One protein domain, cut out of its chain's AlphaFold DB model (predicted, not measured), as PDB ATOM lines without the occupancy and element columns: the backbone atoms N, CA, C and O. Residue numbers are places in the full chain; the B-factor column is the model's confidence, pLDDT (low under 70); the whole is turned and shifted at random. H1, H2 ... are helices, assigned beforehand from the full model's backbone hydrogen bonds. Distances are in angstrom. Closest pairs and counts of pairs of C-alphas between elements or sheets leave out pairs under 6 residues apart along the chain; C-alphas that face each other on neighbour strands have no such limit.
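Overview. This is residues 1 to 168 of the 168 residues of an uncharacterized protein of Neisseria perflava (UniProt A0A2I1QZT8). The long helix H3 runs through the middle, with H4 folded back along it and H1 on the opposite side from H4, the short H2 tucked by H1 and H3. The helical hairpin of H6 and H7 makes one end of the longest axis, and H5 with the looping residues 85 to 97 makes the other; after H7, residues 151 to 168 run back past H3 toward the H5 end. The 168 printed residues hold seven named helices, H1 to H7 in order, and no named strand; the class is all helix, though under half of the residues, 82, are in named elements. The whole is compact, with a radius of gyration of the C-alphas of 15.9 A and spans of 44 by 36 by 29 A.

Along the chain. H3, residues 36 to 55, is 28.2 A long and begins at C-alpha 36 (117.418, 185.055, 89.398). H4 is residues 75 to 84, 14.5 A. H1, residues 2 to 16, is 21.0 A long from C-alpha 2 at (128.820, 188.059, 97.370). H2 is residues 24 to 27, 5.7 A. H5 is residues 98 to 105, 10.3 A, and H6 residues 113 to 121, 12.2 A. H7, residues 135 to 150, is 22.5 A long and ends at C-alpha 150 (146.045, 167.977, 91.437).

Arrangement. H3 is the hub, touching H1, H2 and H4. H3 and H4, a helical hairpin, run opposite ways at a shallow tilt of 8 degrees, the closest C-alphas being those of Ile 47 and Phe 79, 6.8 A. H1 and H3 only just touch, with 3 pairs of C-alphas within 8 A, closest Met 10 and Gly 46 at 7.4 A; they run the same way at a shallow tilt of 34 degrees, only just short of steep. Helix packing is mostly aligned, only just: 2 of 3 tilts are shallow. H2 touches H1, C-alphas of Phe 27 and Met 10 at 5.9 A, and only just touches H3 with 3 pairs, closest Phe 27 and Gly 46 at 5.8 A. H6 and H7, a helical hairpin, only just touch with 3 pairs, closest C-alphas Cys 119 and Phe 140 at 7.1 A; they run opposite ways at a steep tilt of 38 degrees, only just past shallow. H7 is close to but not clearly touching H3, C-alphas of Phe 148 and Arg 52 at 6.6 A. H5 touches no helix. Residues 22 to 23 pair antiparallel with residues 108 to 109. In H1, H3, H4, H5, H6 and H7 every O i to N i+4 pair is within hydrogen-bond range; H2 is too short for one, and its 1 O i to N i+3 pair is within range.

Size, cuts and confidence. The C-alphas farthest apart, those of Gly 70 and Asn 133, are 46.9 A apart. The printed part has no cut; the links H3 to H4, H4 to H5 and H6 to H7 are long. Residues 69 to 74 stand free. Mean pLDDT of the printed part is 79.4, and 41 residues are under 70, among them 61 to 73 and 86 to 107.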
ATOM      1  N   MET A   1     132.197 190.919  96.489       63.62
ATOM      2  CA  MET A   1     131.700 190.625  97.848       63.62
ATOM      3  C   MET A   1     130.884 189.342  97.872       63.62
ATOM      4  O   MET A   1     131.459 188.357  98.297       63.62
ATOM      5  N   LEU A   2     129.666 189.274  97.303       70.94
ATOM      6  CA  LEU A   2     128.820 188.059  97.370       70.94
ATOM      7  C   LEU A   2     129.541 186.751  96.978       70.94
ATOM      8  O   LEU A   2     129.460 185.772  97.706       70.94
ATOM      9  N   LYS A   3     130.295 186.757  95.868       75.19
ATOM     10  CA  LYS A   3     131.054 185.589  95.380       75.19
ATOM     11  C   LYS A   3     132.039 185.019  96.406       75.19
ATOM     12  O   LYS A   3     132.102 183.815  96.608       75.19
ATOM     13  N   GLN A   4     132.811 185.905  97.026       81.12
ATOM     14  CA  GLN A   4     133.899 185.535  97.925       81.12
ATOM     15  C   GLN A   4     133.353 185.103  99.287       81.12
ATOM     16  O   GLN A   4     133.719 184.043  99.773       81.12
ATOM     17  N   SER A   5     132.398 185.861  99.836       84.69
ATOM     18  CA  SER A   5     131.722 185.502 101.087       84.69
ATOM     19  C   SER A   5     130.999 184.160 100.981       84.69
ATOM     20  O   SER A   5     131.024 183.369 101.915       84.69
ATOM     21  N   TYR A   6     130.387 183.873  99.829       87.88
ATOM     22  CA  TYR A   6     129.750 182.582  99.605       87.88
ATOM     23  C   TYR A   6     130.761 181.439  99.528       87.88
ATOM     24  O   TYR A   6     130.558 180.406 100.150       87.88
ATOM     25  N   LEU A   7     131.872 181.625  98.814       89.62
ATOM     26  CA  LEU A   7     132.913 180.603  98.733       89.62
ATOM     27  C   LEU A   7     133.519 180.295 100.115       89.62
ATOM     28  O   LEU A   7     133.749 179.135 100.433       89.62
ATOM     29  N   PHE A   8     133.708 181.307 100.965       91.75
ATOM     30  CA  PHE A   8     134.120 181.101 102.355       91.75
ATOM     31  C   PHE A   8     133.098 180.293 103.152       91.75
ATOM     32  O   PHE A   8     133.478 179.354 103.844       91.75
ATOM     33  N   ASN A   9     131.803 180.568 102.976       91.56
ATOM     34  CA  ASN A   9     130.749 179.754 103.576       91.56
ATOM     35  C   ASN A   9     130.802 178.290 103.098       91.56
ATOM     36  O   ASN A   9     130.620 177.379 103.894       91.56
ATOM     37  N   MET A  10     131.117 178.043 101.825       93.56
ATOM     38  CA  MET A  10     131.284 176.684 101.298       93.56
ATOM     39  C   MET A  10     132.462 175.950 101.946       93.56
ATOM     40  O   MET A  10     132.334 174.780 102.301       93.56
ATOM     41  N   TYR A  11     133.597 176.631 102.131       95.00
ATOM     42  CA  TYR A  11     134.741 176.066 102.850       95.00
ATOM     43  C   TYR A  11     134.424 175.809 104.322       95.00
ATOM     44  O   TYR A  11     134.810 174.765 104.841       95.00
ATOM     45  N   GLU A  12     133.678 176.709 104.962       95.00
ATOM     46  CA  GLU A  12     133.151 176.511 106.311       95.00
ATOM     47  C   GLU A  12     132.299 175.240 106.390       95.00
ATOM     48  O   GLU A  12     132.578 174.356 107.193       95.00
ATOM     49  N   LYS A  13     131.306 175.083 105.504       94.19
ATOM     50  CA  LYS A  13     130.439 173.893 105.498       94.19
ATOM     51  C   LYS A  13     131.198 172.615 105.178       94.19
ATOM     52  O   LYS A  13     130.918 171.583 105.776       94.19
ATOM     53  N   LEU A  14     132.180 172.678 104.281       95.00
ATOM     54  CA  LEU A  14     133.046 171.536 104.009       95.00
ATOM     55  C   LEU A  14     133.795 171.122 105.272       95.00
ATOM     56  O   LEU A  14     133.808 169.952 105.618       95.00
ATOM     57  N   GLN A  15     134.389 172.074 105.982       94.94
ATOM     58  CA  GLN A  15     135.075 171.819 107.240       94.94
ATOM     59  C   GLN A  15     134.113 171.168 108.254       94.94
ATOM     60  O   GLN A  15     134.465 170.148 108.843       94.94
ATOM     61  N   TRP A  16     132.875 171.653 108.375       94.44
ATOM     62  CA  TRP A  16     131.853 171.069 109.256       94.44
ATOM     63  C   TRP A  16     131.495 169.622 108.922       94.44
ATOM     64  O   TRP A  16     131.300 168.826 109.842       94.44
ATOM     65  N   CYS A  17     131.512 169.247 107.639       91.50
ATOM     66  CA  CYS A  17     131.319 167.857 107.224       91.50
ATOM     67  C   CYS A  17     132.334 166.881 107.846       91.50
ATOM     68  O   CYS A  17     132.068 165.684 107.905       91.50
ATOM     69  N   SER A  18     133.498 167.359 108.306       91.31
ATOM     70  CA  SER A  18     134.485 166.506 108.984       91.31
ATOM     71  C   SER A  18     134.006 165.962 110.332       91.31
ATOM     72  O   SER A  18     134.492 164.912 110.749       91.31
ATOM     73  N   ASP A  19     133.042 166.625 110.978       90.31
ATOM     74  CA  ASP A  19     132.562 166.241 112.305       90.31
ATOM     75  C   ASP A  19     131.044 165.975 112.374       90.31
ATOM     76  O   ASP A  19     130.631 165.190 113.231       90.31
ATOM     77  N   ILE A  20     130.215 166.578 111.507       88.31
ATOM     78  CA  ILE A  20     128.789 166.221 111.334       88.31
ATOM     79  C   ILE A  20     128.441 165.961 109.878       88.31
ATOM     80  O   ILE A  20     129.031 166.522 108.968       88.31
ATOM     81  N   GLU A  21     127.369 165.215 109.665       86.56
ATOM     82  CA  GLU A  21     126.699 165.126 108.374       86.56
ATOM     83  C   GLU A  21     125.930 166.425 108.066       86.56
ATOM     84  O   GLU A  21     125.265 167.001 108.935       86.56
ATOM     85  N   LEU A  22     126.006 166.897 106.818       85.06
ATOM     86  CA  LEU A  22     125.246 168.053 106.330       85.06
ATOM     87  C   LEU A  22     124.446 167.691 105.085       85.06
ATOM     88  O   LEU A  22     124.918 166.954 104.226       85.06
ATOM     89  N   GLY A  23     123.264 168.285 104.938       79.25
ATOM     90  CA  GLY A  23     122.504 168.162 103.703       79.25
ATOM     91  C   GLY A  23     123.112 168.989 102.577       79.25
ATOM     92  O   GLY A  23     123.734 170.031 102.813       79.25
ATOM     93  N   ILE A  24     122.874 168.576 101.330       76.56
ATOM     94  CA  ILE A  24     123.331 169.332 100.161       76.56
ATOM     95  C   ILE A  24     122.849 170.792 100.229       76.56
ATOM     96  O   ILE A  24     123.640 171.700  99.996       76.56
ATOM     97  N   SER A  25     121.615 171.049 100.688       75.62
ATOM     98  CA  SER A  25     121.030 172.391 100.854       75.62
ATOM     99  C   SER A  25     121.846 173.341 101.735       75.62
ATOM    100  O   SER A  25     121.770 174.556 101.560       75.62
ATOM    101  N   ASN A  26     122.653 172.819 102.662       81.25
ATOM    102  CA  ASN A  26     123.511 173.629 103.525       81.25
ATOM    103  C   ASN A  26     124.585 174.373 102.720       81.25
ATOM    104  O   ASN A  26     125.003 175.457 103.119       81.25
ATOM    105  N   PHE A  27     124.971 173.825 101.567       83.06
ATOM    106  CA  PHE A  27     125.880 174.435 100.602       83.06
ATOM    107  C   PHE A  27     125.155 175.353  99.599       83.06
ATOM    108  O   PHE A  27     125.803 175.972  98.759       83.06
ATOM    109  N   PHE A  28     123.823 175.482  99.669       79.75
ATOM    110  CA  PHE A  28     123.005 176.327  98.782       79.75
ATOM    111  C   PHE A  28     121.943 177.130  99.540       79.75
ATOM    112  O   PHE A  28     120.748 176.945  99.301       79.75
ATOM    113  N   PRO A  29     122.332 178.063 100.425       70.50
ATOM    114  CA  PRO A  29     121.395 178.917 101.152       70.50
ATOM    115  C   PRO A  29     120.711 179.946 100.227       70.50
ATOM    116  O   PRO A  29     120.963 181.149 100.309       70.50
ATOM    117  N   MET A  30     119.846 179.495  99.318       70.88
ATOM    118  CA  MET A  30     119.026 180.364  98.481       70.88
ATOM    119  C   MET A  30     117.874 180.941  99.298       70.88
ATOM    120  O   MET A  30     117.152 180.218  99.979       70.88
ATOM    121  N   THR A  31     117.669 182.251  99.196       67.44
ATOM    122  CA  THR A  31     116.556 182.943  99.850       67.44
ATOM    123  C   THR A  31     115.594 183.522  98.819       67.44
ATOM    124  O   THR A  31     115.939 183.766  97.655       67.44
ATOM    125  N   LEU A  32     114.357 183.752  99.261       60.34
ATOM    126  CA  LEU A  32     113.258 184.230  98.420       60.34
ATOM    127  C   LEU A  32     113.498 185.631  97.856       60.34
ATOM    128  O   LEU A  32     113.021 185.946  96.770       60.34
ATOM    129  N   ASP A  33     114.324 186.422  98.530       70.94
ATOM    130  CA  ASP A  33     114.610 187.802  98.144       70.94
ATOM    131  C   ASP A  33     115.749 187.905  97.113       70.94
ATOM    132  O   ASP A  33     116.009 188.977  96.562       70.94
ATOM    133  N   MET A  34     116.449 186.800  96.816       76.25
ATOM    134  CA  MET A  34     117.501 186.799  95.798       76.25
ATOM    135  C   MET A  34     116.927 186.892  94.386       76.25
ATOM    136  O   MET A  34     116.009 186.156  94.025       76.25
ATOM    137  N   ASN A  35     117.546 187.730  93.552       81.75
ATOM    138  CA  ASN A  35     117.259 187.768  92.120       81.75
ATOM    139  C   ASN A  35     117.712 186.477  91.403       81.75
ATOM    140  O   ASN A  35     118.540 185.715  91.909       81.75
ATOM    141  N   LEU A  36     117.179 186.261  90.197       76.94
ATOM    142  CA  LEU A  36     117.418 185.055  89.398       76.94
ATOM    143  C   LEU A  36     118.902 184.816  89.074       76.94
ATOM    144  O   LEU A  36     119.380 183.691  89.186       76.94
ATOM    145  N   GLU A  37     119.644 185.867  88.719       81.12
ATOM    146  CA  GLU A  37     121.068 185.765  88.371       81.12
ATOM    147  C   GLU A  37     121.925 185.333  89.568       81.12
ATOM    148  O   GLU A  37     122.817 184.496  89.432       81.12
ATOM    149  N   ASN A  38     121.627 185.849  90.762       81.94
ATOM    150  CA  ASN A  38     122.302 185.448  91.991       81.94
ATOM    151  C   ASN A  38     121.981 183.994  92.340       81.94
ATOM    152  O   ASN A  38     122.900 183.246  92.652       81.94
ATOM    153  N   ARG A  39     120.718 183.564  92.232       79.88
ATOM    154  CA  ARG A  39     120.342 182.158  92.465       79.88
ATOM    155  C   ARG A  39     121.070 181.220  91.509       79.88
ATOM    156  O   ARG A  39     121.688 180.260  91.959       79.88
ATOM    157  N   LYS A  40     121.089 181.558  90.216       80.56
ATOM    158  CA  LYS A  40     121.833 180.815  89.195       80.56
ATOM    159  C   LYS A  40     123.313 180.713  89.543       80.56
ATOM    160  O   LYS A  40     123.892 179.638  89.453       80.56
ATOM    161  N   TYR A  41     123.918 181.828  89.938       84.25
ATOM    162  CA  TYR A  41     125.321 181.870  90.320       84.25
ATOM    163  C   TYR A  41     125.621 180.994  91.545       84.25
ATOM    164  O   TYR A  41     126.559 180.202  91.502       84.25
ATOM    165  N   LEU A  42     124.835 181.106  92.619       85.38
ATOM    166  CA  LEU A  42     125.048 180.322  93.839       85.38
ATOM    167  C   LEU A  42     124.835 178.828  93.593       85.38
ATOM    168  O   LEU A  42     125.629 178.016  94.054       85.38
ATOM    169  N   PHE A  43     123.833 178.470  92.791       83.69
ATOM    170  CA  PHE A  43     123.611 177.087  92.382       83.69
ATOM    171  C   PHE A  43     124.762 176.521  91.557       83.69
ATOM    172  O   PHE A  43     125.267 175.441  91.839       83.69
ATOM    173  N   GLN A  44     125.222 177.277  90.562       87.19
ATOM    174  CA  GLN A  44     126.375 176.907  89.749       87.19
ATOM    175  C   GLN A  44     127.588 176.622  90.642       87.19
ATOM    176  O   GLN A  44     128.213 175.573  90.521       87.19
ATOM    177  N   VAL A  45     127.890 177.543  91.562       89.31
ATOM    178  CA  VAL A  45     129.017 177.430  92.493       89.31
ATOM    179  C   VAL A  45     128.850 176.244  93.429       89.31
ATOM    180  O   VAL A  45     129.782 175.463  93.571       89.31
ATOM    181  N   GLY A  46     127.700 176.078  94.074       88.81
ATOM    182  CA  GLY A  46     127.573 175.018  95.063       88.81
ATOM    183  C   GLY A  46     127.653 173.622  94.435       88.81
ATOM    184  O   GLY A  46     128.347 172.762  94.971       88.81
ATOM    185  N   ILE A  47     127.042 173.406  93.259       87.81
ATOM    186  CA  ILE A  47     127.025 172.104  92.565       87.81
ATOM    187  C   ILE A  47     128.448 171.724  92.211       87.81
ATOM    188  O   ILE A  47     128.916 170.624  92.477       87.81
ATOM    189  N   GLU A  48     129.166 172.683  91.650       91.25
ATOM    190  CA  GLU A  48     130.547 172.512  91.257       91.25
ATOM    191  C   GLU A  48     131.498 172.269  92.425       91.25
ATOM    192  O   GLU A  48     132.503 171.573  92.258       91.25
ATOM    193  N   PHE A  49     131.209 172.832  93.593       93.06
ATOM    194  CA  PHE A  49     132.014 172.640  94.790       93.06
ATOM    195  C   PHE A  49     131.784 171.256  95.384       93.06
ATOM    196  O   PHE A  49     132.751 170.525  95.602       93.06
ATOM    197  N   VAL A  50     130.521 170.868  95.577       91.06
ATOM    198  CA  VAL A  50     130.162 169.542  96.096       91.06
ATOM    199  C   VAL A  50     130.672 168.455  95.149       91.06
ATOM    200  O   VAL A  50     131.304 167.504  95.605       91.06
ATOM    201  N   TYR A  51     130.531 168.640  93.830       90.81
ATOM    202  CA  TYR A  51     131.107 167.737  92.830       90.81
ATOM    203  C   TYR A  51     132.605 167.528  93.049       90.81
ATOM    204  O   TYR A  51     133.068 166.393  93.120       90.81
ATOM    205  N   ARG A  52     133.376 168.616  93.166       93.94
ATOM    206  CA  ARG A  52     134.829 168.533  93.367       93.94
ATOM    207  C   ARG A  52     135.172 167.864  94.690       93.94
ATOM    208  O   ARG A  52     136.094 167.051  94.720       93.94
ATOM    209  N   ALA A  53     134.436 168.173  95.755       94.44
ATOM    210  CA  ALA A  53     134.640 167.583  97.068       94.44
ATOM    211  C   ALA A  53     134.429 166.061  97.045       94.44
ATOM    212  O   ALA A  53     135.312 165.326  97.491       94.44
ATOM    213  N   ILE A  54     133.345 165.577  96.432       91.75
ATOM    214  CA  ILE A  54     133.094 164.137  96.259       91.75
ATOM    215  C   ILE A  54     134.145 163.518  95.330       91.75
ATOM    216  O   ILE A  54     134.808 162.545  95.686       91.75
ATOM    217  N   LYS A  55     134.383 164.119  94.158       91.12
ATOM    218  CA  LYS A  55     135.329 163.602  93.155       91.12
ATOM    219  C   LYS A  55     136.757 163.476  93.696       91.12
ATOM    220  O   LYS A  55     137.491 162.584  93.281       91.12
ATOM    221  N   CYS A  56     137.151 164.348  94.624       94.12
ATOM    222  CA  CYS A  56     138.468 164.332  95.265       94.12
ATOM    223  C   CYS A  56     138.533 163.491  96.554       94.12
ATOM    224  O   CYS A  56     139.586 163.476  97.211       94.12
ATOM    225  N   GLY A  57     137.441 162.812  96.919       92.31
ATOM    226  CA  GLY A  57     137.341 161.974  98.112       92.31
ATOM    227  C   GLY A  57     137.408 162.767  99.415       92.31
ATOM    228  O   GLY A  57     138.014 162.300 100.377       92.31
ATOM    229  N   LEU A  58     136.878 163.991  99.435       94.75
ATOM    230  CA  LEU A  58     136.706 164.791 100.655       94.75
ATOM    231  C   LEU A  58     135.344 164.540 101.310       94.75
ATOM    232  O   LEU A  58     135.239 164.618 102.527       94.75
ATOM    233  N   LEU A  59     134.334 164.210 100.505       91.94
ATOM    234  CA  LEU A  59     133.000 163.811 100.949       91.94
ATOM    235  C   LEU A  59     132.683 162.419 100.395       91.94
ATOM    236  O   LEU A  59     133.127 162.102  99.287       91.94
ATOM    237  N   GLU A  60     131.953 161.597 101.149       83.69
ATOM    238  CA  GLU A  60     131.703 160.205 100.756       83.69
ATOM    239  C   GLU A  60     130.575 160.048  99.742       83.69
ATOM    240  O   GLU A  60     130.725 159.241  98.827       83.69
ATOM    241  N   SER A  61     129.461 160.779  99.848       67.81
ATOM    242  CA  SER A  61     128.304 160.401  99.038       67.81
ATOM    243  C   SER A  61     127.167 161.421  99.002       67.81
ATOM    244  O   SER A  61     127.039 162.262  99.882       67.81
ATOM    245  N   LEU A  62     126.353 161.279  97.956       66.06
ATOM    246  CA  LEU A  62     124.960 161.695  97.823       66.06
ATOM    247  C   LEU A  62     124.098 160.467  98.209       66.06
ATOM    248  O   LEU A  62     123.765 159.662  97.341       66.06
ATOM    249  N   ILE A  63     123.982 160.170  99.516       50.44
ATOM    250  CA  ILE A  63     123.698 158.805 100.039       50.44
ATOM    251  C   ILE A  63     122.355 158.206  99.600       50.44
ATOM    252  O   ILE A  63     122.289 156.986  99.492       50.44
ATOM    253  N   ASP A  64     121.336 158.990  99.252       49.66
ATOM    254  CA  ASP A  64     119.985 158.446  99.059       49.66
ATOM    255  C   ASP A  64     119.252 159.066  97.856       49.66
ATOM    256  O   ASP A  64     118.029 159.258  97.876       49.66
ATOM    257  N   LEU A  65     119.972 159.350  96.765       47.75
ATOM    258  CA  LEU A  65     119.333 159.615  95.476       47.75
ATOM    259  C   LEU A  65     118.880 158.293  94.870       47.75
ATOM    260  O   LEU A  65     119.612 157.654  94.109       47.75
ATOM    261  N   ASP A  66     117.632 157.916  95.146       42.62
ATOM    262  CA  ASP A  66     116.861 157.065  94.239       42.62
ATOM    263  C   ASP A  66     116.685 157.845  92.925       42.62
ATOM    264  O   ASP A  66     115.664 158.489  92.662       42.62
ATOM    265  N   PHE A  67     117.731 157.851  92.094       47.09
ATOM    266  CA  PHE A  67     117.657 158.497  90.800       47.09
ATOM    267  C   PHE A  67     116.554 157.807  89.989       47.09
ATOM    268  O   PHE A  67     116.572 156.583  89.829       47.09
ATOM    269  N   PRO A  68     115.607 158.569  89.415       43.50
ATOM    270  CA  PRO A  68     114.449 158.023  88.706       43.50
ATOM    271  C   PRO A  68     114.800 157.096  87.533       43.50
ATOM    272  O   PRO A  68     113.929 156.398  87.014       43.50
ATOM    273  N   SER A  69     116.053 157.125  87.072       43.59
ATOM    274  CA  SER A  69     116.586 156.291  85.997       43.59
ATOM    275  C   SER A  69     116.977 154.875  86.433       43.59
ATOM    276  O   SER A  69     117.179 154.038  85.556       43.59
ATOM    277  N   GLY A  70     117.079 154.576  87.734       42.53
ATOM    278  CA  GLY A  70     117.395 153.236  88.251       42.53
ATOM    279  C   GLY A  70     118.819 152.728  87.972       42.53
ATOM    280  O   GLY A  70     119.164 151.638  88.421       42.53
ATOM    281  N   GLU A  71     119.660 153.498  87.276       48.59
ATOM    282  CA  GLU A  71     121.075 153.192  87.051       48.59
ATOM    283  C   GLU A  71     121.928 154.441  87.329       48.59
ATOM    284  O   GLU A  71     121.830 155.444  86.618       48.59
ATOM    285  N   LEU A  72     122.780 154.357  88.360       53.81
ATOM    286  CA  LEU A  72     123.864 155.308  88.618       53.81
ATOM    287  C   LEU A  72     124.895 155.188  87.490       53.81
ATOM    288  O   LEU A  72     125.751 154.301  87.509       53.81
ATOM    289  N   ASN A  73     124.806 156.062  86.488       58.47
ATOM    290  CA  ASN A  73     125.689 155.997  85.322       58.47
ATOM    291  C   ASN A  73     127.090 156.551  85.638       58.47
ATOM    292  O   ASN A  73     128.093 155.904  85.329       58.47
ATOM    293  N   SER A  74     127.177 157.745  86.244       76.88
ATOM    294  CA  SER A  74     128.416 158.336  86.782       76.88
ATOM    295  C   SER A  74     128.128 159.598  87.609       76.88
ATOM    296  O   SER A  74     127.103 160.243  87.417       76.88
ATOM    297  N   LEU A  75     129.072 160.023  88.458       80.56
ATOM    298  CA  LEU A  75     128.962 161.273  89.226       80.56
ATOM    299  C   LEU A  75     128.704 162.500  88.325       80.56
ATOM    300  O   LEU A  75     127.915 163.376  88.656       80.56
ATOM    301  N   GLU A  76     129.351 162.574  87.163       86.00
ATOM    302  CA  GLU A  76     129.165 163.663  86.199       86.00
ATOM    303  C   GLU A  76     127.757 163.679  85.602       86.00
ATOM    304  O   GLU A  76     127.216 164.754  85.341       86.00
ATOM    305  N   HIS A  77     127.168 162.501  85.378       79.50
ATOM    306  CA  HIS A  77     125.787 162.393  84.927       79.50
ATOM    307  C   HIS A  77     124.839 163.002  85.962       79.50
ATOM    308  O   HIS A  77     124.023 163.854  85.612       79.50
ATOM    309  N   GLU A  78     125.031 162.659  87.234       77.19
ATOM    310  CA  GLU A  78     124.177 163.132  88.319       77.19
ATOM    311  C   GLU A  78     124.261 164.642  88.512       77.19
ATOM    312  O   GLU A  78     123.252 165.345  88.462       77.19
ATOM    313  N   PHE A  79     125.469 165.192  88.614       83.38
ATOM    314  CA  PHE A  79     125.639 166.639  88.734       83.38
ATOM    315  C   PHE A  79     125.151 167.391  87.483       83.38
ATOM    316  O   PHE A  79     124.713 168.541  87.584       83.38
ATOM    317  N   SER A  80     125.145 166.745  86.309       81.25
ATOM    318  CA  SER A  80     124.507 167.293  85.110       81.25
ATOM    319  C   SER A  80     122.982 167.327  85.223       81.25
ATOM    320  O   SER A  80     122.389 168.333  84.834       81.25
ATOM    321  N   ILE A  81     122.342 166.289  85.772       76.94
ATOM    322  CA  ILE A  81     120.898 166.293  86.056       76.94
ATOM    323  C   ILE A  81     120.577 167.429  87.025       76.94
ATOM    324  O   ILE A  81     119.759 168.288  86.695       76.94
ATOM    325  N   ILE A  82     121.294 167.501  88.150       78.44
ATOM    326  CA  ILE A  82     121.118 168.527  89.185       78.44
ATOM    327  C   ILE A  82     121.237 169.939  88.584       78.44
ATOM    328  O   ILE A  82     120.404 170.798  88.850       78.44
ATOM    329  N   ALA A  83     122.217 170.189  87.710       80.69
ATOM    330  CA  ALA A  83     122.396 171.499  87.076       80.69
ATOM    331  C   ALA A  83     121.303 171.874  86.055       80.69
ATOM    332  O   ALA A  83     121.155 173.053  85.726       80.69
ATOM    333  N   ASN A  84     120.560 170.901  85.519       74.69
ATOM    334  CA  ASN A  84     119.473 171.139  84.561       74.69
ATOM    335  C   ASN A  84     118.079 171.166  85.211       74.69
ATOM    336  O   ASN A  84     117.110 171.411  84.493       74.69
ATOM    337  N   ILE A  85     117.979 170.943  86.524       70.88
ATOM    338  CA  ILE A  85     116.746 171.134  87.297       70.88
ATOM    339  C   ILE A  85     116.233 172.561  87.081       70.88
ATOM    340  O   ILE A  85     116.985 173.533  87.221       70.88
ATOM    341  N   GLU A  86     114.955 172.697  86.712       63.66
ATOM    342  CA  GLU A  86     114.345 174.013  86.561       63.66
ATOM    343  C   GLU A  86     114.146 174.578  87.967       63.66
ATOM    344  O   GLU A  86     113.207 174.235  88.678       63.66
ATOM    345  N   LEU A  87     115.050 175.470  88.372       57.97
ATOM    346  CA  LEU A  87     114.967 176.196  89.637       57.97
ATOM    347  C   LEU A  87     113.830 177.224  89.581       57.97
ATOM    348  O   LEU A  87     114.042 178.440  89.551       57.97
ATOM    349  N   THR A  88     112.596 176.737  89.545       49.69
ATOM    350  CA  THR A  88     111.434 177.527  89.927       49.69
ATOM    351  C   THR A  88     111.598 177.910  91.398       49.69
ATOM    352  O   THR A  88     112.333 177.270  92.151       49.69
ATOM    353  N   SER A  89     111.075 179.073  91.774       45.31
ATOM    354  CA  SER A  89     111.349 179.699  93.064       45.31
ATOM    355  C   SER A  89     111.260 178.696  94.217       45.31
ATOM    356  O   SER A  89     110.222 178.094  94.434       45.31
ATOM    357  N   PHE A  90     112.329 178.585  95.014       47.88
ATOM    358  CA  PHE A  90     112.321 177.845  96.286       47.88
ATOM    359  C   PHE A  90     111.170 178.275  97.230       47.88
ATOM    360  O   PHE A  90     110.858 177.560  98.177       47.88
ATOM    361  N   ALA A  91     110.517 179.418  96.960       39.41
ATOM    362  CA  ALA A  91     109.141 179.691  97.378       39.41
ATOM    363  C   ALA A  91     108.184 179.298  96.264       39.41
ATOM    364  O   ALA A  91     107.939 180.072  95.343       39.41
ATOM    365  N   ASP A  92     107.651 178.099  96.313       39.97
ATOM    366  CA  ASP A  92     106.326 177.912  96.875       39.97
ATOM    367  C   ASP A  92     105.996 176.426  96.806       39.97
ATOM    368  O   ASP A  92     106.470 175.671  95.958       39.97
ATOM    369  N   ASN A  93     105.213 175.993  97.780       44.31
ATOM    370  CA  ASN A  93     104.792 174.617  97.936       44.31
ATOM    371  C   ASN A  93     104.260 174.005  96.622       44.31
ATOM    372  O   ASN A  93     103.396 174.577  95.965       44.31
ATOM    373  N   ASN A  94     104.690 172.763  96.375       43.00
ATOM    374  CA  ASN A  94     104.065 171.711  95.560       43.00
ATOM    375  C   ASN A  94     104.438 171.496  94.084       43.00
ATOM    376  O   ASN A  94     104.061 170.432  93.596       43.00
ATOM    377  N   GLU A  95     105.222 172.339  93.408       45.44
ATOM    378  CA  GLU A  95     105.536 172.109  91.976       45.44
ATOM    379  C   GLU A  95     106.986 171.734  91.644       45.44
ATOM    380  O   GLU A  95     107.300 171.544  90.474       45.44
ATOM    381  N   MET A  96     107.853 171.506  92.639       50.19
ATOM    382  CA  MET A  96     109.033 170.671  92.375       50.19
ATOM    383  C   MET A  96     108.534 169.322  91.871       50.19
ATOM    384  O   MET A  96     107.735 168.666  92.563       50.19
ATOM    385  N   SER A  97     108.984 168.924  90.679       51.81
ATOM    386  CA  SER A  97     108.786 167.560  90.202       51.81
ATOM    387  C   SER A  97     109.253 166.601  91.297       51.81
ATOM    388  O   SER A  97     110.130 166.941  92.094       51.81
ATOM    389  N   CYS A  98     108.650 165.413  91.390       52.81
ATOM    390  CA  CYS A  98     109.031 164.454  92.437       52.81
ATOM    391  C   CYS A  98     110.555 164.242  92.454       52.81
ATOM    392  O   CYS A  98     111.161 164.300  93.508       52.81
ATOM    393  N   GLN A  99     111.174 164.217  91.272       52.72
ATOM    394  CA  GLN A  99     112.617 164.084  91.077       52.72
ATOM    395  C   GLN A  99     113.427 165.224  91.709       52.72
ATOM    396  O   GLN A  99     114.426 164.977  92.367       52.72
ATOM    397  N   GLU A 100     112.999 166.476  91.545       52.72
ATOM    398  CA  GLU A 100     113.667 167.624  92.166       52.72
ATOM    399  C   GLU A 100     113.493 167.595  93.686       52.72
ATOM    400  O   GLU A 100     114.416 167.919  94.427       52.72
ATOM    401  N   ARG A 101     112.319 167.184  94.174       54.50
ATOM    402  CA  ARG A 101     112.066 167.052  95.612       54.50
ATOM    403  C   ARG A 101     112.914 165.976  96.239       54.50
ATOM    404  O   ARG A 101     113.544 166.255  97.252       54.50
ATOM    405  N   ASP A 102     112.984 164.820  95.614       54.84
ATOM    406  CA  ASP A 102     113.790 163.715  96.099       54.84
ATOM    407  C   ASP A 102     115.270 164.139  96.095       54.84
ATOM    408  O   ASP A 102     115.900 164.111  97.146       54.84
ATOM    409  N   ILE A 103     115.761 164.764  95.009       56.38
ATOM    410  CA  ILE A 103     117.156 165.234  94.906       56.38
ATOM    411  C   ILE A 103     117.585 166.208  96.007       56.38
ATOM    412  O   ILE A 103     118.736 166.195  96.430       56.38
ATOM    413  N   TRP A 104     116.696 167.086  96.468       60.75
ATOM    414  CA  TRP A 104     117.059 168.118  97.446       60.75
ATOM    415  C   TRP A 104     116.660 167.780  98.885       60.75
ATOM    416  O   TRP A 104     117.122 168.464  99.799       60.75
ATOM    417  N   THR A 105     115.807 166.773  99.108       56.31
ATOM    418  CA  THR A 105     115.263 166.462 100.444       56.31
ATOM    419  C   THR A 105     115.780 165.166 101.064       56.31
ATOM    420  O   THR A 105     115.627 165.017 102.276       56.31
ATOM    421  N   THR A 106     116.421 164.271 100.303       58.12
ATOM    422  CA  THR A 106     116.940 162.990 100.828       58.12
ATOM    423  C   THR A 106     118.457 162.964 101.042       58.12
ATOM    424  O   THR A 106     118.986 161.986 101.549       58.12
ATOM    425  N   GLU A 107     119.159 164.055 100.737       67.44
ATOM    426  CA  GLU A 107     120.616 164.031 100.591       67.44
ATOM    427  C   GLU A 107     121.415 164.381 101.846       67.44
ATOM    428  O   GLU A 107     121.232 165.456 102.425       67.44
ATOM    429  N   MET A 108     122.381 163.522 102.190       76.31
ATOM    430  CA  MET A 108     123.354 163.690 103.279       76.31
ATOM    431  C   MET A 108     124.791 163.560 102.757       76.31
ATOM    432  O   MET A 108     125.107 162.610 102.046       76.31
ATOM    433  N   LEU A 109     125.654 164.509 103.139       86.25
ATOM    434  CA  LEU A 109     127.092 164.541 102.869       86.25
ATOM    435  C   LEU A 109     127.870 164.304 104.170       86.25
ATOM    436  O   LEU A 109     127.794 165.112 105.102       86.25
ATOM    437  N   GLU A 110     128.679 163.246 104.188       88.62
ATOM    438  CA  GLU A 110     129.626 162.939 105.266       88.62
ATOM    439  C   GLU A 110     131.067 163.242 104.830       88.62
ATOM    440  O   GLU A 110     131.474 162.938 103.702       88.62
ATOM    441  N   GLY A 111     131.854 163.850 105.722       90.88
ATOM    442  CA  GLY A 111     133.277 164.091 105.519       90.88
ATOM    443  C   GLY A 111     134.127 162.837 105.687       90.88
ATOM    444  O   GLY A 111     134.027 162.110 106.675       90.88
ATOM    445  N   THR A 112     135.041 162.629 104.743       93.38
ATOM    446  CA  THR A 112     135.933 161.465 104.739       93.38
ATOM    447  C   THR A 112     137.068 161.605 105.758       93.38
ATOM    448  O   THR A 112     137.411 162.705 106.204       93.38
ATOM    449  N   ASP A 113     137.766 160.503 106.044       94.25
ATOM    450  CA  ASP A 113     139.010 160.518 106.833       94.25
ATOM    451  C   ASP A 113     140.075 161.462 106.252       94.25
ATOM    452  O   ASP A 113     140.859 162.072 106.985       94.25
ATOM    453  N   LYS A 114     140.085 161.632 104.925       95.88
ATOM    454  CA  LYS A 114     140.981 162.572 104.249       95.88
ATOM    455  C   LYS A 114     140.662 164.012 104.642       95.88
ATOM    456  O   LYS A 114     141.581 164.775 104.929       95.88
ATOM    457  N   LEU A 115     139.385 164.384 104.668       95.94
ATOM    458  CA  LEU A 115     138.958 165.716 105.088       95.94
ATOM    459  C   LEU A 115     139.233 165.950 106.579       95.94
ATOM    460  O   LEU A 115     139.815 166.977 106.927       95.94
ATOM    461  N   LYS A 116     138.936 164.962 107.431       94.81
ATOM    462  CA  LYS A 116     139.260 164.985 108.870       94.81
ATOM    463  C   LYS A 116     140.752 165.237 109.111       94.81
ATOM    464  O   LYS A 116     141.115 166.114 109.893       94.81
ATOM    465  N   SER A 117     141.627 164.539 108.383       96.00
ATOM    466  CA  SER A 117     143.079 164.745 108.464       96.00
ATOM    467  C   SER A 117     143.499 166.158 108.049       96.00
ATOM    468  O   SER A 117     144.388 166.733 108.671       96.00
ATOM    469  N   ILE A 118     142.869 166.742 107.025       96.81
ATOM    470  CA  ILE A 118     143.173 168.114 106.589       96.81
ATOM    471  C   ILE A 118     142.766 169.125 107.666       96.81
ATOM    472  O   ILE A 118     143.535 170.041 107.950       96.81
ATOM    473  N   CYS A 119     141.596 168.957 108.288       95.31
ATOM    474  CA  CYS A 119     141.155 169.816 109.387       95.31
ATOM    475  C   CYS A 119     142.131 169.754 110.571       95.31
ATOM    476  O   CYS A 119     142.571 170.798 111.055       95.31
ATOM    477  N   GLN A 120     142.550 168.548 110.968       94.44
ATOM    478  CA  GLN A 120     143.535 168.346 112.037       94.44
ATOM    479  C   GLN A 120     144.880 169.008 111.724       94.44
ATOM    480  O   GLN A 120     145.424 169.719 112.569       94.44
ATOM    481  N   ASP A 121     145.388 168.843 110.500       96.44
ATOM    482  CA  ASP A 121     146.628 169.487 110.055       96.44
ATOM    483  C   ASP A 121     146.556 171.019 110.128       96.44
ATOM    484  O   ASP A 121     147.565 171.681 110.375       96.44
ATOM    485  N   CYS A 122     145.375 171.587 109.881       96.31
ATOM    486  CA  CYS A 122     145.130 173.024 109.962       96.31
ATOM    487  C   CYS A 122     144.785 173.495 111.382       96.31
ATOM    488  O   CYS A 122     144.570 174.688 111.579       96.31
ATOM    489  N   CYS A 123     144.754 172.595 112.372       95.38
ATOM    490  CA  CYS A 123     144.302 172.878 113.736       95.38
ATOM    491  C   CYS A 123     142.873 173.453 113.783       95.38
ATOM    492  O   CYS A 123     142.606 174.360 114.577       95.38
ATOM    493  N   LEU A 124     141.982 172.949 112.921       93.88
ATOM    494  CA  LEU A 124     140.554 173.269 112.911       93.88
ATOM    495  C   LEU A 124     139.751 172.177 113.646       93.88
ATOM    496  O   LEU A 124     140.115 171.001 113.586       93.88
ATOM    497  N   ILE A 125     138.684 172.561 114.349       82.88
ATOM    498  CA  ILE A 125     137.941 171.736 115.325       82.88
ATOM    499  C   ILE A 125     136.522 171.338 114.896       82.88
ATOM    500  O   ILE A 125     135.728 170.945 115.750       82.88
ATOM    501  N   GLY A 126     136.152 171.504 113.631       76.31
ATOM    502  CA  GLY A 126     134.849 171.019 113.170       76.31
ATOM    503  C   GLY A 126     133.840 172.097 112.906       76.31
ATOM    504  O   GLY A 126     133.309 172.162 111.817       76.31
ATOM    505  N   TYR A 127     133.573 172.923 113.902       84.62
ATOM    506  CA  TYR A 127     132.358 173.736 113.953       84.62
ATOM    507  C   TYR A 127     132.648 175.207 114.197       84.62
ATOM    508  O   TYR A 127     131.808 175.931 114.730       84.62
ATOM    509  N   GLU A 128     133.866 175.642 113.890       89.38
ATOM    510  CA  GLU A 128     134.215 177.050 113.994       89.38
ATOM    511  C   GLU A 128     133.737 177.814 112.755       89.38
ATOM    512  O   GLU A 128     133.648 177.266 111.654       89.38
ATOM    513  N   GLU A 129     133.357 179.075 112.961       92.88
ATOM    514  CA  GLU A 129     132.963 179.973 111.877       92.88
ATOM    515  C   GLU A 129     134.198 180.385 111.068       92.88
ATOM    516  O   GLU A 129     135.315 180.474 111.595       92.88
ATOM    517  N   PHE A 130     134.000 180.644 109.778       93.88
ATOM    518  CA  PHE A 130     135.075 181.133 108.928       93.88
ATOM    519  C   PHE A 130     135.553 182.516 109.387       93.88
ATOM    520  O   PHE A 130     134.775 183.471 109.415       93.88
ATOM    521  N   ASP A 131     136.851 182.641 109.661       92.12
ATOM    522  CA  ASP A 131     137.510 183.916 109.960       92.12
ATOM    523  C   ASP A 131     138.600 184.196 108.922       92.12
ATOM    524  O   ASP A 131     139.602 183.489 108.833       92.12
ATOM    525  N   GLU A 132     138.410 185.264 108.145       89.69
ATOM    526  CA  GLU A 132     139.358 185.708 107.118       89.69
ATOM    527  C   GLU A 132     140.702 186.192 107.686       89.69
ATOM    528  O   GLU A 132     141.680 186.289 106.945       89.69
ATOM    529  N   ASN A 133     140.763 186.495 108.985       92.50
ATOM    530  CA  ASN A 133     141.980 186.916 109.675       92.50
ATOM    531  C   ASN A 133     142.713 185.746 110.341       92.50
ATOM    532  O   ASN A 133     143.821 185.934 110.850       92.50
ATOM    533  N   ASP A 134     142.113 184.555 110.353       94.69
ATOM    534  CA  ASP A 134     142.722 183.374 110.936       94.69
ATOM    535  C   ASP A 134     143.576 182.632 109.891       94.69
ATOM    536  O   ASP A 134     143.048 182.093 108.910       94.69
ATOM    537  N   PRO A 135     144.903 182.529 110.094       95.56
ATOM    538  CA  PRO A 135     145.786 181.850 109.149       95.56
ATOM    539  C   PRO A 135     145.465 180.356 108.976       95.56
ATOM    540  O   PRO A 135     145.837 179.766 107.961       95.56
ATOM    541  N   ARG A 136     144.771 179.718 109.928       96.31
ATOM    542  CA  ARG A 136     144.344 178.312 109.821       96.31
ATOM    543  C   ARG A 136     143.375 178.109 108.659       96.31
ATOM    544  O   ARG A 136     143.515 177.139 107.912       96.31
ATOM    545  N   TRP A 137     142.442 179.044 108.472       96.12
ATOM    546  CA  TRP A 137     141.487 179.023 107.363       96.12
ATOM    547  C   TRP A 137     142.176 179.236 106.022       96.12
ATOM    548  O   TRP A 137     141.885 178.516 105.068       96.12
ATOM    549  N   GLU A 138     143.143 180.151 105.953       95.31
ATOM    550  CA  GLU A 138     143.937 180.358 104.739       95.31
ATOM    551  C   GLU A 138     144.664 179.068 104.322       95.31
ATOM    552  O   GLU A 138     144.577 178.643 103.167       95.31
ATOM    553  N   ILE A 139     145.324 178.394 105.270       96.94
ATOM    554  CA  ILE A 139     146.031 177.129 105.014       96.94
ATOM    555  C   ILE A 139     145.047 176.032 104.591       96.94
ATOM    556  O   ILE A 139     145.332 175.275 103.659       96.94
ATOM    557  N   PHE A 140     143.886 175.940 105.247       97.06
ATOM    558  CA  PHE A 140     142.841 174.982 104.890       97.06
ATOM    559  C   PHE A 140     142.377 175.174 103.447       97.06
ATOM    560  O   PHE A 140     142.453 174.233 102.657       97.06
ATOM    561  N   VAL A 141     142.000 176.397 103.067       96.00
ATOM    562  CA  VAL A 141     141.578 176.731 101.698       96.00
ATOM    563  C   VAL A 141     142.662 176.360 100.687       96.00
ATOM    564  O   VAL A 141     142.381 175.644  99.726       96.00
ATOM    565  N   GLN A 142     143.918 176.744 100.934       96.00
ATOM    566  CA  GLN A 142     145.037 176.414 100.044       96.00
ATOM    567  C   GLN A 142     145.217 174.900  99.862       96.00
ATOM    568  O   GLN A 142     145.499 174.438  98.753       96.00
ATOM    569  N   LYS A 143     145.044 174.102 100.925       97.38
ATOM    570  CA  LYS A 143     145.107 172.635 100.837       97.38
ATOM    571  C   LYS A 143     143.963 172.067  99.995       97.38
ATOM    572  O   LYS A 143     144.223 171.216  99.145       97.38
ATOM    573  N   ILE A 144     142.731 172.537 100.196       97.06
ATOM    574  CA  ILE A 144     141.568 172.081  99.420       97.06
ATOM    575  C   ILE A 144     141.729 172.433  97.935       97.06
ATOM    576  O   ILE A 144     141.609 171.560  97.075       97.06
ATOM    577  N   GLU A 145     142.089 173.677  97.618       95.94
ATOM    578  CA  GLU A 145     142.281 174.130  96.232       95.94
ATOM    579  C   GLU A 145     143.423 173.394  95.527       95.94
ATOM    580  O   GLU A 145     143.325 173.061  94.338       95.94
ATOM    581  N   LYS A 146     144.494 173.079  96.261       96.62
ATOM    582  CA  LYS A 146     145.586 172.250  95.754       96.62
ATOM    583  C   LYS A 146     145.101 170.843  95.405       96.62
ATOM    584  O   LYS A 146     145.401 170.373  94.312       96.62
ATOM    585  N   ILE A 147     144.316 170.203  96.275       96.88
ATOM    586  CA  ILE A 147     143.750 168.868  96.020       96.88
ATOM    587  C   ILE A 147     142.879 168.876  94.761       96.88
ATOM    588  O   ILE A 147     143.015 167.990  93.918       96.88
ATOM    589  N   PHE A 148     142.021 169.886  94.601       95.81
ATOM    590  CA  PHE A 148     141.208 170.043  93.392       95.81
ATOM    591  C   PHE A 148     142.081 170.169  92.141       95.81
ATOM    592  O   PHE A 148     141.854 169.492  91.137       95.81
ATOM    593  N   SER A 149     143.118 171.002  92.209       95.12
ATOM    594  CA  SER A 149     144.022 171.252  91.085       95.12
ATOM    595  C   SER A 149     144.830 170.012  90.693       95.12
ATOM    596  O   SER A 149     144.966 169.723  89.505       95.12
ATOM    597  N   GLU A 150     145.314 169.234  91.665       95.44
ATOM    598  CA  GLU A 150     146.045 167.977  91.437       95.44
ATOM    599  C   GLU A 150     145.189 166.905  90.742       95.44
ATOM    600  O   GLU A 150     145.729 166.035  90.062       95.44
ATOM    601  N   GLN A 151     143.860 166.993  90.854       91.81
ATOM    602  CA  GLN A 151     142.905 166.129  90.153       91.81
ATOM    603  C   GLN A 151     142.411 166.717  88.818       91.81
ATOM    604  O   GLN A 151     141.460 166.204  88.233       91.81
ATOM    605  N   ASN A 152     143.056 167.773  88.305       92.50
ATOM    606  CA  ASN A 152     142.640 168.519  87.108       92.50
ATOM    607  C   ASN A 152     141.233 169.135  87.217       92.50
ATOM    608  O   ASN A 152     140.524 169.256  86.219       92.50
ATOM    609  N   LEU A 153     140.835 169.557  88.420       92.00
ATOM    610  CA  LEU A 153     139.541 170.189  88.692       92.00
ATOM    611  C   LEU A 153     139.687 171.626  89.226       92.00
ATOM    612  O   LEU A 153     139.113 171.950  90.268       92.00
ATOM    613  N   PRO A 154     140.419 172.528  88.545       89.81
ATOM    614  CA  PRO A 154     140.568 173.901  89.014       89.81
ATOM    615  C   PRO A 154     139.217 174.626  89.095       89.81
ATOM    616  O   PRO A 154     138.247 174.293  88.400       89.81
ATOM    617  N   TRP A 155     139.152 175.644  89.948       86.44
ATOM    618  CA  TRP A 155     137.964 176.474  90.106       86.44
ATOM    619  C   TRP A 155     137.879 177.514  88.979       86.44
ATOM    620  O   TRP A 155     138.526 178.558  89.045       86.44
ATOM    621  N   ASN A 156     137.107 177.236  87.921       86.50
ATOM    622  CA  ASN A 156     136.920 178.157  86.796       86.50
ATOM    623  C   ASN A 156     135.442 178.513  86.606       86.50
ATOM    624  O   ASN A 156     134.685 177.786  85.973       86.50
ATOM    625  N   LEU A 157     135.052 179.681  87.114       82.19
ATOM    626  CA  LEU A 157     133.679 180.180  86.997       82.19
ATOM    627  C   LEU A 157     133.349 180.766  85.615       82.19
ATOM    628  O   LEU A 157     132.178 181.018  85.338       82.19
ATOM    629  N   GLU A 158     134.346 181.016  84.763       85.94
ATOM    630  CA  GLU A 158     134.124 181.477  83.384       85.94
ATOM    631  C   GLU A 158     133.748 180.319  82.454       85.94
ATOM    632  O   GLU A 158     133.039 180.518  81.468       85.94
ATOM    633  N   GLN A 159     134.209 179.109  82.778       88.06
ATOM    634  CA  GLN A 159     133.935 177.876  82.040       88.06
ATOM    635  C   GLN A 159     133.431 176.799  83.010       88.06
ATOM    636  O   GLN A 159     134.186 175.890  83.364       88.06
ATOM    637  N   PRO A 160     132.172 176.922  83.469       89.00
ATOM    638  CA  PRO A 160     131.599 176.013  84.451       89.00
ATOM    639  C   PRO A 160     131.560 174.556  83.978       89.00
ATOM    640  O   PRO A 160     131.232 174.291  82.819       89.00
ATOM    641  N   LEU A 161     131.782 173.612  84.899       89.88
ATOM    642  CA  LEU A 161     131.679 172.171  84.621       89.88
ATOM    643  C   LEU A 161     130.244 171.744  84.278       89.88
ATOM    644  O   LEU A 161     130.031 170.951  83.363       89.88
ATOM    645  N   PHE A 162     129.256 172.292  84.990       88.62
ATOM    646  CA  PHE A 162     127.845 171.932  84.827       88.62
ATOM    647  C   PHE A 162     127.014 173.176  84.568       88.62
ATOM    648  O   PHE A 162     126.563 173.826  85.500       88.62
ATOM    649  N   THR A 163     126.825 173.558  83.307       85.25
ATOM    650  CA  THR A 163     126.117 174.808  82.994       85.25
ATOM    651  C   THR A 163     124.668 174.764  83.476       85.25
ATOM    652  O   THR A 163     123.862 174.000  82.945       85.25
ATOM    653  N   VAL A 164     124.325 175.652  84.410       80.31
ATOM    654  CA  VAL A 164     122.960 175.784  84.918       80.31
ATOM    655  C   VAL A 164     122.078 176.471  83.880       80.31
ATOM    656  O   VAL A 164     122.356 177.596  83.433       80.31
ATOM    657  N   LYS A 165     120.999 175.798  83.481       70.62
ATOM    658  CA  LYS A 165     120.004 176.327  82.542       70.62
ATOM    659  C   LYS A 165     118.768 176.797  83.299       70.62
ATOM    660  O   LYS A 165     118.352 176.184  84.265       70.62
ATOM    661  N   TYR A 166     118.167 177.874  82.808       63.53
ATOM    662  CA  TYR A 166     116.857 178.343  83.247       63.53
ATOM    663  C   TYR A 166     116.011 178.629  82.013       63.53
ATOM    664  O   TYR A 166     116.521 179.210  81.045       63.53
ATOM    665  N   LYS A 167     114.724 178.272  82.045       54.44
ATOM    666  CA  LYS A 167     113.752 178.898  81.147       54.44
ATOM    667  C   LYS A 167     113.489 180.324  81.627       54.44
ATOM    668  O   LYS A 167     113.345 180.560  82.823       54.44
ATOM    669  N   ARG A 168     113.507 181.258  80.674       49.47
ATOM    670  CA  ARG A 168     113.036 182.633  80.876       49.47
ATOM    671  C   ARG A 168     111.528 182.663  81.039       49.47
ATOM    672  O   ARG A 168     110.873 181.843  80.358       49.47
TER     673      ARG A 168